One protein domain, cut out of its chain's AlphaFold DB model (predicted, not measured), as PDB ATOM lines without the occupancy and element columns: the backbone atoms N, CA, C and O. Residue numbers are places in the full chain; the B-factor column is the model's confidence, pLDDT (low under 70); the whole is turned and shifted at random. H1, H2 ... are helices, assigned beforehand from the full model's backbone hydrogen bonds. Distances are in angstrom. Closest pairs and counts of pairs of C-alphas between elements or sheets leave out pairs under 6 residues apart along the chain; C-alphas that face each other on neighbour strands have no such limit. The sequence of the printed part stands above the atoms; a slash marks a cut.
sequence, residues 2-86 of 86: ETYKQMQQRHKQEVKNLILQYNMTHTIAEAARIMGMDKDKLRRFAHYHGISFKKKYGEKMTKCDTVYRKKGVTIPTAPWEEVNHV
ATOM      1  N   GLU A   2       7.427 -17.781  10.917       72.31
ATOM      2  CA  GLU A   2       8.400 -17.751  12.017       72.31
ATOM      3  C   GLU A   2       7.696 -18.109  13.329       72.31
ATOM      4  O   GLU A   2       6.585 -17.652  13.604       72.31
ATOM      5  N   THR A   3       8.351 -18.917  14.156       90.25
ATOM      6  CA  THR A   3       7.900 -19.132  15.533       90.25
ATOM      7  C   THR A   3       8.219 -17.904  16.383       90.25
ATOM      8  O   THR A   3       9.202 -17.200  16.147       90.25
ATOM      9  N   TYR A   4       7.436 -17.665  17.435       87.56
ATOM     10  CA  TYR A   4       7.654 -16.539  18.352       87.56
ATOM     11  C   TYR A   4       9.090 -16.483  18.914       87.56
ATOM     12  O   TYR A   4       9.682 -15.412  19.036       87.56
ATOM     13  N   LYS A   5       9.699 -17.650  19.176       88.88
ATOM     14  CA  LYS A   5      11.097 -17.759  19.628       88.88
ATOM     15  C   LYS A   5      12.100 -17.235  18.592       88.88
ATOM     16  O   LYS A   5      13.048 -16.547  18.964       88.88
ATOM     17  N   GLN A   6      11.885 -17.532  17.310       88.31
ATOM     18  CA  GLN A   6      12.742 -17.056  16.217       88.31
ATOM     19  C   GLN A   6      12.622 -15.539  16.047       88.31
ATOM     20  O   GLN A   6      13.634 -14.848  15.940       88.31
ATOM     21  N   MET A   7      11.402 -15.005  16.141       88.75
ATOM     22  CA  MET A   7      11.154 -13.564  16.062       88.75
ATOM     23  C   MET A   7      11.850 -12.796  17.197       88.75
ATOM     24  O   MET A   7      12.484 -11.770  16.955       88.75
ATOM     25  N   GLN A   8      11.810 -13.317  18.431       88.50
ATOM     26  CA  GLN A   8      12.527 -12.716  19.561       88.50
ATOM     27  C   GLN A   8      14.048 -12.711  19.365       88.50
ATOM     28  O   GLN A   8      14.706 -11.712  19.663       88.50
ATOM     29  N   GLN A   9      14.619 -13.816  18.874       88.50
ATOM     30  CA  GLN A   9      16.055 -13.889  18.596       88.50
ATOM     31  C   GLN A   9      16.467 -12.896  17.510       88.50
ATOM     32  O   GLN A   9      17.446 -12.172  17.701       88.50
ATOM     33  N   ARG A  10      15.696 -12.807  16.420       90.81
ATOM     34  CA  ARG A  10      15.936 -11.842  15.344       90.81
ATOM     35  C   ARG A  10      15.884 -10.407  15.863       90.81
ATOM     36  O   ARG A  10      16.842  -9.666  15.670       90.81
ATOM     37  N   HIS A  11      14.842 -10.051  16.611       87.56
ATOM     38  CA  HIS A  11      14.707  -8.714  17.187       87.56
ATOM     39  C   HIS A  11      15.885  -8.355  18.106       87.56
ATOM     40  O   HIS A  11      16.459  -7.271  18.014       87.56
ATOM     41  N   LYS A  12      16.316  -9.292  18.960       86.94
ATOM     42  CA  LYS A  12      17.486  -9.090  19.826       86.94
ATOM     43  C   LYS A  12      18.762  -8.844  19.014       86.94
ATOM     44  O   LYS A  12      19.585  -8.014  19.404       86.94
ATOM     45  N   GLN A  13      18.927  -9.558  17.903       89.00
ATOM     46  CA  GLN A  13      20.072  -9.400  17.013       89.00
ATOM     47  C   GLN A  13      20.042  -8.052  16.281       89.00
ATOM     48  O   GLN A  13      21.064  -7.372  16.223       89.00
ATOM     49  N   GLU A  14      18.879  -7.631  15.783       90.00
ATOM     50  CA  GLU A  14      18.678  -6.331  15.131       90.00
ATOM     51  C   GLU A  14      19.020  -5.174  16.079       90.00
ATOM     52  O   GLU A  14      19.808  -4.297  15.726       90.00
ATOM     53  N   VAL A  15      18.521  -5.222  17.320       86.50
ATOM     54  CA  VAL A  15      18.835  -4.224  18.357       86.50
ATOM     55  C   VAL A  15      20.334  -4.192  18.653       86.50
ATOM     56  O   VAL A  15      20.929  -3.118  18.745       86.50
ATOM     57  N   LYS A  16      20.979  -5.358  18.764       88.12
ATOM     58  CA  LYS A  16      22.429  -5.437  18.975       88.12
ATOM     59  C   LYS A  16      23.203  -4.793  17.819       88.12
ATOM     60  O   LYS A  16      24.134  -4.033  18.072       88.12
ATOM     61  N   ASN A  17      22.819  -5.081  16.578       89.69
ATOM     62  CA  ASN A  17      23.471  -4.534  15.389       89.69
ATOM     63  C   ASN A  17      23.318  -3.013  15.310       89.69
ATOM     64  O   ASN A  17      24.295  -2.322  15.037       89.69
ATOM     65  N   LEU A  18      22.128  -2.494  15.622       88.25
ATOM     66  CA  LEU A  18      21.876  -1.055  15.677       88.25
ATOM     67  C   LEU A  18      22.792  -0.378  16.703       88.25
ATOM     68  O   LEU A  18      23.480   0.590  16.397       88.25
ATOM     69  N   ILE A  19      22.880  -0.937  17.910       86.81
ATOM     70  CA  ILE A  19      23.734  -0.402  18.976       86.81
ATOM     71  C   ILE A  19      25.215  -0.397  18.564       86.81
ATOM     72  O   ILE A  19      25.931   0.562  18.858       86.81
ATOM     73  N   LEU A  20      25.676  -1.437  17.863       86.81
ATOM     74  CA  LEU A  20      27.049  -1.530  17.358       86.81
ATOM     75  C   LEU A  20      27.378  -0.482  16.283       86.81
ATOM     76  O   LEU A  20      28.541  -0.129  16.146       86.81
ATOM     77  N   GLN A  21      26.398   0.049  15.548       87.81
ATOM     78  CA  GLN A  21      26.648   1.120  14.571       87.81
ATOM     79  C   GLN A  21      26.965   2.463  15.248       87.81
ATOM     80  O   GLN A  21      27.738   3.264  14.722       87.81
ATOM     81  N   TYR A  22      26.395   2.708  16.431       84.12
ATOM     82  CA  TYR A  22      26.524   3.987  17.136       84.12
ATOM     83  C   TYR A  22      27.571   3.980  18.258       84.12
ATOM     84  O   TYR A  22      27.932   5.048  18.755       84.12
ATOM     85  N   ASN A  23      28.077   2.813  18.668       81.69
ATOM     86  CA  ASN A  23      28.916   2.682  19.865       81.69
ATOM     87  C   ASN A  23      30.268   3.430  19.787       81.69
ATOM     88  O   ASN A  23      30.727   3.973  20.795       81.69
ATOM     89  N   MET A  24      30.898   3.481  18.610       79.94
ATOM     90  CA  MET A  24      32.215   4.100  18.402       79.94
ATOM     91  C   MET A  24      32.131   5.613  18.188       79.94
ATOM     92  O   MET A  24      33.071   6.348  18.492       79.94
ATOM     93  N   THR A  25      31.016   6.085  17.636       83.94
ATOM     94  CA  THR A  25      30.837   7.476  17.206       83.94
ATOM     95  C   THR A  25      30.181   8.326  18.286       83.94
ATOM     96  O   THR A  25      30.577   9.477  18.477       83.94
ATOM     97  N   HIS A  26      29.247   7.740  19.035       86.81
ATOM     98  CA  HIS A  26      28.394   8.440  19.985       86.81
ATOM     99  C   HIS A  26      28.613   7.953  21.417       86.81
ATOM    100  O   HIS A  26      29.006   6.816  21.687       86.81
ATOM    101  N   THR A  27      28.306   8.826  22.366       87.38
ATOM    102  CA  THR A  27      28.173   8.449  23.775       87.38
ATOM    103  C   THR A  27      26.881   7.657  24.007       87.38
ATOM    104  O   THR A  27      25.932   7.760  23.232       87.38
ATOM    105  N   ILE A  28      26.782   6.917  25.123       87.81
ATOM    106  CA  ILE A  28      25.539   6.202  25.506       87.81
ATOM    107  C   ILE A  28      24.330   7.142  25.503       87.81
ATOM    108  O   ILE A  28      23.247   6.751  25.084       87.81
ATOM    109  N   ALA A  29      24.499   8.376  25.986       86.75
ATOM    110  CA  ALA A  29      23.407   9.339  26.078       86.75
ATOM    111  C   ALA A  29      22.931   9.817  24.698       86.75
ATOM    112  O   ALA A  29      21.734   9.989  24.487       86.75
ATOM    113  N   GLU A  30      23.854  10.022  23.760       87.81
ATOM    114  CA  GLU A  30      23.527  10.403  22.383       87.81
ATOM    115  C   GLU A  30      22.896   9.242  21.626       87.81
ATOM    116  O   GLU A  30      21.844   9.419  21.021       87.81
ATOM    117  N   ALA A  31      23.477   8.047  21.734       89.25
ATOM    118  CA  ALA A  31      22.935   6.845  21.118       89.25
ATOM    119  C   ALA A  31      21.521   6.539  21.645       89.25
ATOM    120  O   ALA A  31      20.619   6.269  20.857       89.25
ATOM    121  N   ALA A  32      21.289   6.662  22.958       89.44
ATOM    122  CA  ALA A  32      19.963   6.517  23.560       89.44
ATOM    123  C   ALA A  32      18.947   7.509  22.972       89.44
ATOM    124  O   ALA A  32      17.829   7.119  22.645       89.44
ATOM    125  N   ARG A  33      19.350   8.773  22.778       89.62
ATOM    126  CA  ARG A  33      18.495   9.808  22.185       89.62
ATOM    127  C   ARG A  33      18.160   9.514  20.722       89.62
ATOM    128  O   ARG A  33      17.003   9.633  20.347       89.62
ATOM    129  N   ILE A  34      19.152   9.118  19.921       88.31
ATOM    130  CA  ILE A  34      18.978   8.809  18.491       88.31
ATOM    131  C   ILE A  34      18.073   7.586  18.309       88.31
ATOM    132  O   ILE A  34      17.185   7.596  17.464       88.31
ATOM    133  N   MET A  35      18.267   6.550  19.128       86.38
ATOM    134  CA  MET A  35      17.485   5.312  19.057       86.38
ATOM    135  C   MET A  35      16.117   5.412  19.754       86.38
ATOM    136  O   MET A  35      15.359   4.446  19.724       86.38
ATOM    137  N   GLY A  36      15.805   6.526  20.428       88.38
ATOM    138  CA  GLY A  36      14.576   6.662  21.219       88.38
ATOM    139  C   GLY A  36      14.489   5.678  22.395       88.38
ATOM    140  O   GLY A  36      13.400   5.279  22.799       88.38
ATOM    141  N   MET A  37      15.634   5.250  22.937       87.12
ATOM    142  CA  MET A  37      15.712   4.282  24.030       87.12
ATOM    143  C   MET A  37      15.992   4.959  25.369       87.12
ATOM    144  O   MET A  37      16.734   5.936  25.460       87.12
ATOM    145  N   ASP A  38      15.477   4.366  26.446       90.62
ATOM    146  CA  ASP A  38      15.887   4.748  27.792       90.62
ATOM    147  C   ASP A  38      17.390   4.485  27.999       90.62
ATOM    148  O   ASP A  38      17.907   3.394  27.730       90.62
ATOM    149  N   LYS A  39      18.089   5.496  28.519       87.56
ATOM    150  CA  LYS A  39      19.544   5.479  28.712       87.56
ATOM    151  C   LYS A  39      19.994   4.346  29.636       87.56
ATOM    152  O   LYS A  39      21.033   3.730  29.388       87.56
ATOM    153  N   ASP A  40      19.246   4.063  30.700       87.12
ATOM    154  CA  ASP A  40      19.639   3.065  31.695       87.12
ATOM    155  C   ASP A  40      19.320   1.641  31.227       87.12
ATOM    156  O   ASP A  40      20.055   0.704  31.557       87.12
ATOM    157  N   LYS A  41      18.273   1.465  30.412       87.56
ATOM    158  CA  LYS A  41      18.030   0.215  29.674       87.56
ATOM    159  C   LYS A  41      19.131  -0.047  28.648       87.56
ATOM    160  O   LYS A  41      19.673  -1.152  28.627       87.56
ATOM    161  N   LEU A  42      19.515   0.963  27.864       88.56
ATOM    162  CA  LEU A  42      20.602   0.840  26.893       88.56
ATOM    163  C   LEU A  42      21.926   0.489  27.582       88.56
ATOM    164  O   LEU A  42      22.622  -0.423  27.144       88.56
ATOM    165  N   ARG A  43      22.244   1.148  28.703       86.88
ATOM    166  CA  ARG A  43      23.441   0.840  29.497       86.88
ATOM    167  C   ARG A  43      23.444  -0.610  29.986       86.88
ATOM    168  O   ARG A  43      24.464  -1.279  29.865       86.88
ATOM    169  N   ARG A  44      22.321  -1.104  30.522       86.69
ATOM    170  CA  ARG A  44      22.194  -2.502  30.976       86.69
ATOM    171  C   ARG A  44      22.372  -3.496  29.831       86.69
ATOM    172  O   ARG A  44      23.080  -4.484  29.994       86.69
ATOM    173  N   PHE A  45      21.769  -3.221  28.678       85.94
ATOM    174  CA  PHE A  45      21.907  -4.065  27.493       85.94
ATOM    175  C   PHE A  45      23.352  -4.100  26.984       85.94
ATOM    176  O   PHE A  45      23.902  -5.172  26.738       85.94
ATOM    177  N   ALA A  46      23.981  -2.931  26.869       86.62
ATOM    178  CA  ALA A  46      25.369  -2.800  26.449       86.62
ATOM    179  C   ALA A  46      26.310  -3.563  27.384       86.62
ATOM    180  O   ALA A  46      27.157  -4.320  26.921       86.62
ATOM    181  N   HIS A  47      26.090  -3.436  28.692       84.69
ATOM    182  CA  HIS A  47      26.840  -4.152  29.717       84.69
ATOM    183  C   HIS A  47      26.706  -5.672  29.589       84.69
ATOM    184  O   HIS A  47      27.715  -6.367  29.516       84.69
ATOM    185  N   TYR A  48      25.478  -6.181  29.454       83.62
ATOM    186  CA  TYR A  48      25.217  -7.612  29.261       83.62
ATOM    187  C   TYR A  48      25.909  -8.180  28.010       83.62
ATOM    188  O   TYR A  48      26.330  -9.334  27.991       83.62
ATOM    189  N   HIS A  49      26.026  -7.369  26.957       83.56
ATOM    190  CA  HIS A  49      26.618  -7.764  25.681       83.56
ATOM    191  C   HIS A  49      28.095  -7.370  25.515       83.56
ATOM    192  O   HIS A  49      28.649  -7.603  24.440       83.56
ATOM    193  N   GLY A  50      28.732  -6.790  26.539       83.56
ATOM    194  CA  GLY A  50      30.132  -6.351  26.485       83.56
ATOM    195  C   GLY A  50      30.394  -5.194  25.512       83.56
ATOM    196  O   GLY A  50      31.514  -5.019  25.037       83.56
ATOM    197  N   ILE A  51      29.371  -4.406  25.178       85.44
ATOM    198  CA  ILE A  51      29.478  -3.284  24.244       85.44
ATOM    199  C   ILE A  51      29.921  -2.039  25.011       85.44
ATOM    200  O   ILE A  51      29.260  -1.598  25.950       85.44
ATOM    201  N   SER A  52      31.028  -1.450  24.571       83.12
ATOM    202  CA  SER A  52      31.573  -0.211  25.127       83.12
ATOM    203  C   SER A  52      31.223   0.977  24.232       83.12
ATOM    204  O   SER A  52      31.197   0.843  23.012       83.12
ATOM    205  N   PHE A  53      30.981   2.140  24.835       84.44
ATOM    206  CA  PHE A  53      30.655   3.384  24.125       84.44
ATOM    207  C   PHE A  53      31.731   4.442  24.320       84.44
ATOM    208  O   PHE A  53      32.398   4.465  25.360       84.44
ATOM    209  N   LYS A  54      31.836   5.382  23.380       81.06
ATOM    210  CA  LYS A  54      32.686   6.569  23.519       81.06
ATOM    211  C   LYS A  54      32.326   7.372  24.784       81.06
ATOM    212  O   LYS A  54      31.149   7.516  25.124       81.06
ATOM    213  N   LYS A  55      33.327   7.887  25.508       77.81
ATOM    214  CA  LYS A  55      33.104   8.783  26.660       77.81
ATOM    215  C   LYS A  55      33.051  10.246  26.208       77.81
ATOM    216  O   LYS A  55      33.647  10.621  25.205       77.81
ATOM    217  N   LYS A  56      32.339  11.076  26.980       68.69
ATOM    218  CA  LYS A  56      32.130  12.509  26.696       68.69
ATOM    219  C   LYS A  56      33.394  13.364  26.893       68.69
ATOM    220  O   LYS A  56      33.553  14.363  26.205       68.69
ATOM    221  N   TYR A  57      34.286  12.983  27.810       63.09
ATOM    222  CA  TYR A  57      35.440  13.794  28.221       63.09
ATOM    223  C   TYR A  57      36.761  13.075  27.949       63.09
ATOM    224  O   TYR A  57      37.313  12.480  28.865       63.09
ATOM    225  N   GLY A  58      37.245  13.091  26.703       58.16
ATOM    226  CA  GLY A  58      38.635  12.747  26.334       58.16
ATOM    227  C   GLY A  58      39.134  11.317  26.614       58.16
ATOM    228  O   GLY A  58      40.151  10.902  26.069       58.16
ATOM    229  N   GLU A  59      38.436  10.531  27.425       58.69
ATOM    230  CA  GLU A  59      38.757   9.144  27.718       58.69
ATOM    231  C   GLU A  59      38.293   8.242  26.564       58.69
ATOM    232  O   GLU A  59      37.183   8.377  26.046       58.69
ATOM    233  N   LYS A  60      39.148   7.296  26.156       58.38
ATOM    234  CA  LYS A  60      38.986   6.568  24.887       58.38
ATOM    235  C   LYS A  60      37.680   5.761  24.797       58.38
ATOM    236  O   LYS A  60      37.027   5.817  23.763       58.38
ATOM    237  N   MET A  61      37.263   5.052  25.855       61.31
ATOM    238  CA  MET A  61      36.011   4.269  25.877       61.31
ATOM    239  C   MET A  61      35.468   4.066  27.299       61.31
ATOM    240  O   MET A  61      36.215   4.032  28.278       61.31
ATOM    241  N   THR A  62      34.152   3.887  27.410       61.38
ATOM    242  CA  THR A  62      33.475   3.460  28.637       61.38
ATOM    243  C   THR A  62      33.688   1.967  28.775       61.38
ATOM    244  O   THR A  62      33.017   1.204  28.086       61.38
ATOM    245  N   LYS A  63      34.615   1.542  29.642       58.34
ATOM    246  CA  LYS A  63      34.669   0.141  30.057       58.34
ATOM    247  C   LYS A  63      33.359  -0.180  30.760       58.34
ATOM    248  O   LYS A  63      33.110   0.272  31.877       58.34
ATOM    249  N   CYS A  64      32.500  -0.934  30.090       54.91
ATOM    250  CA  CYS A  64      31.404  -1.623  30.746       54.91
ATOM    251  C   CYS A  64      31.992  -2.847  31.453       54.91
ATOM    252  O   CYS A  64      31.712  -3.976  31.067       54.91
ATOM    253  N   ASP A  65      32.853  -2.616  32.451       51.78
ATOM    254  CA  ASP A  65      33.394  -3.705  33.254       51.78
ATOM    255  C   ASP A  65      32.212  -4.411  33.912       51.78
ATOM    256  O   ASP A  65      31.345  -3.790  34.543       51.78
ATOM    257  N   THR A  66      32.148  -5.726  33.726       49.03
ATOM    258  CA  THR A  66      31.252  -6.621  34.443       49.03
ATOM    259  C   THR A  66      31.665  -6.647  35.904       49.03
ATOM    260  O   THR A  66      32.180  -7.636  36.410       49.03
ATOM    261  N   VAL A  67      31.409  -5.555  36.631       50.72
ATOM    262  CA  VAL A  67      31.391  -5.593  38.089       50.72
ATOM    263  C   VAL A  67      30.140  -6.376  38.467       50.72
ATOM    264  O   VAL A  67      29.114  -5.830  38.872       50.72
ATOM    265  N   TYR A  68      30.212  -7.690  38.274       48.62
ATOM    266  CA  TYR A  68      29.377  -8.660  38.940       48.62
ATOM    267  C   TYR A  68      29.716  -8.482  40.420       48.62
ATOM    268  O   TYR A  68      30.607  -9.131  40.961       48.62
ATOM    269  N   ARG A  69      29.075  -7.508  41.077       50.25
ATOM    270  CA  ARG A  69      29.097  -7.434  42.531       50.25
ATOM    271  C   ARG A  69      28.410  -8.714  42.973       50.25
ATOM    272  O   ARG A  69      27.181  -8.783  42.954       50.25
ATOM    273  N   LYS A  70      29.190  -9.749  43.305       51.94
ATOM    274  CA  LYS A  70      28.692 -10.861  44.111       51.94
ATOM    275  C   LYS A  70      27.967 -10.190  45.274       51.94
ATOM    276  O   LYS A  70      28.602  -9.500  46.068       51.94
ATOM    277  N   LYS A  71      26.646 -10.356  45.362       52.56
ATOM    278  CA  LYS A  71      25.887 -10.067  46.583       52.56
ATOM    279  C   LYS A  71      26.244 -11.126  47.633       52.56
ATOM    280  O   LYS A  71      25.375 -11.822  48.136       52.56
ATOM    281  N   GLY A  72      27.535 -11.315  47.893       53.31
ATOM    282  CA  GLY A  72      27.993 -12.032  49.063       53.31
ATOM    283  C   GLY A  72      27.806 -11.065  50.211       53.31
ATOM    284  O   GLY A  72      28.671 -10.228  50.449       53.31
ATOM    285  N   VAL A  73      26.643 -11.116  50.856       63.03
ATOM    286  CA  VAL A  73      26.524 -10.554  52.196       63.03
ATOM    287  C   VAL A  73      27.519 -11.350  53.030       63.03
ATOM    288  O   VAL A  73      27.364 -12.556  53.194       63.03
ATOM    289  N   THR A  74      28.597 -10.705  53.460       63.66
ATOM    290  CA  THR A  74      29.534 -11.283  54.421       63.66
ATOM    291  C   THR A  74      28.831 -11.205  55.769       63.66
ATOM    292  O   THR A  74      29.004 -10.243  56.510       63.66
ATOM    293  N   ILE A  75      27.923 -12.147  56.035       66.94
ATOM    294  CA  ILE A  75      27.395 -12.327  57.386       66.94
ATOM    295  C   ILE A  75      28.542 -12.984  58.160       66.94
ATOM    296  O   ILE A  75      28.963 -14.072  57.759       66.94
ATOM    297  N   PRO A  76      29.125 -12.326  59.175       66.50
ATOM    298  CA  PRO A  76      30.090 -12.992  60.037       66.50
ATOM    299  C   PRO A  76      29.403 -14.192  60.694       66.50
ATOM    300  O   PRO A  76      28.255 -14.075  61.125       66.50
ATOM    301  N   THR A  77      30.090 -15.333  60.732       70.31
ATOM    302  CA  THR A  77      29.634 -16.543  61.429       70.31
ATOM    303  C   THR A  77      29.219 -16.166  62.845       70.31
ATOM    304  O   THR A  77      29.955 -15.465  63.547       70.31
ATOM    305  N   ALA A  78      28.010 -16.554  63.241       72.81
ATOM    306  CA  ALA A  78      27.503 -16.167  64.544       72.81
ATOM    307  C   ALA A  78      28.232 -16.964  65.643       72.81
ATOM    308  O   ALA A  78      28.465 -18.159  65.468       72.81
ATOM    309  N   PRO A  79      28.562 -16.355  66.795       72.25
ATOM    310  CA  PRO A  79      29.420 -16.973  67.812       72.25
ATOM    311  C   PRO A  79      28.840 -18.236  68.477       72.25
ATOM    312  O   PRO A  79      29.537 -18.903  69.231       72.25
ATOM    313  N   TRP A  80      27.579 -18.583  68.216       76.75
ATOM    314  CA  TRP A  80      26.939 -19.811  68.702       76.75
ATOM    315  C   TRP A  80      26.958 -20.966  67.687       76.75
ATOM    316  O   TRP A  80      26.497 -22.057  68.010       76.75
ATOM    317  N   GLU A  81      27.474 -20.760  66.472       68.19
ATOM    318  CA  GLU A  81      27.594 -21.818  65.455       68.19
ATOM    319  C   GLU A  81      28.822 -22.728  65.671       68.19
ATOM    320  O   GLU A  81      28.877 -23.812  65.098       68.19
ATOM    321  N   GLU A  82      29.777 -22.351  66.534       61.22
ATOM    322  CA  GLU A  82      30.995 -23.142  66.812       61.22
ATOM    323  C   GLU A  82      30.780 -24.323  67.776       61.22
ATOM    324  O   GLU A  82      31.695 -25.112  68.011       61.22
ATOM    325  N   VAL A  83      29.578 -24.488  68.332       58.69
ATOM    326  CA  VAL A  83      29.313 -25.489  69.372       58.69
ATOM    327  C   VAL A  83      28.292 -26.505  68.881       58.69
ATOM    328  O   VAL A  83      27.154 -26.500  69.325       58.69
ATOM    329  N   ASN A  84      28.686 -27.372  67.949       54.47
ATOM    330  CA  ASN A  84      28.014 -28.656  67.716       54.47
ATOM    331  C   ASN A  84      29.008 -29.669  67.131       54.47
ATOM    332  O   ASN A  84      28.903 -30.091  65.982       54.47
ATOM    333  N   HIS A  85      29.978 -30.069  67.950       47.81
ATOM    334  CA  HIS A  85      30.570 -31.398  67.841       47.81
ATOM    335  C   HIS A  85      30.018 -32.226  69.002       47.81
ATOM    336  O   HIS A  85      30.514 -32.137  70.124       47.81
ATOM    337  N   VAL A  86      28.933 -32.952  68.720       45.69
ATOM    338  CA  VAL A  86      28.507 -34.131  69.487       45.69
ATOM    339  C   VAL A  86      29.112 -35.349  68.809       45.69
ATOM    340  O   VAL A  86      29.045 -35.392  67.559       45.69
TER     341      VAL A  86
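What this domain is: This is residues 2 to 86 of the 86 residues of an uncharacterized protein of Euryarchaeota archaeon (UniProt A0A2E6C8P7). A small compact body, formed by the later part of H1, H2, H3 and the loop after them, has two arms: residues 2 to 14, of which 4 to 14 belong to H1, stick out, and so does the bare tail 68 to 86. The 85 printed residues include three named helices, H1, H2, H3, and no named strand: all helix, though helices hold 36 residues, under half. The whole is extended, radius of gyration of the C-alphas 20.9 A, spanning 65 by 46 by 18 A.

How they stand to each other: Start with H1, residues 4 to 22, close but not clearly touching H2, residues 28 to 34; their closest C-alphas, Tyr 22 and Ala 31, are 6.1 A apart, and the lines are only just about perpendicular, at 72 degrees. H2 touches H3, residues 39 to 48, closest at the C-alphas of Ala 32 and Lys 39, 5.3 A, with a steep tilt of 61 degrees, opposite ways. H1 and H3 are near each other, with 7 pairs of C-alphas within 10 A. Every O i to N i+4 pair is within hydrogen-bond range in H2 and H3, 14 of 15 in H1.

Where its parts are: Find C-alpha 4 at (7.654, -16.539, 18.352); H1 runs 27.9 A from there. H2 spans 10.0 A; H3, 14.3 A, ends at C-alpha 48, (25.217, -7.612, 29.261).

The domain as a whole: The printed part has no cut, and both links are tight. The farthest C-alphas, Ile 34 and Val 86, are 67.3 A apart. Look for pLDDT under 70 at residues 56 to 76 and 81 to 86.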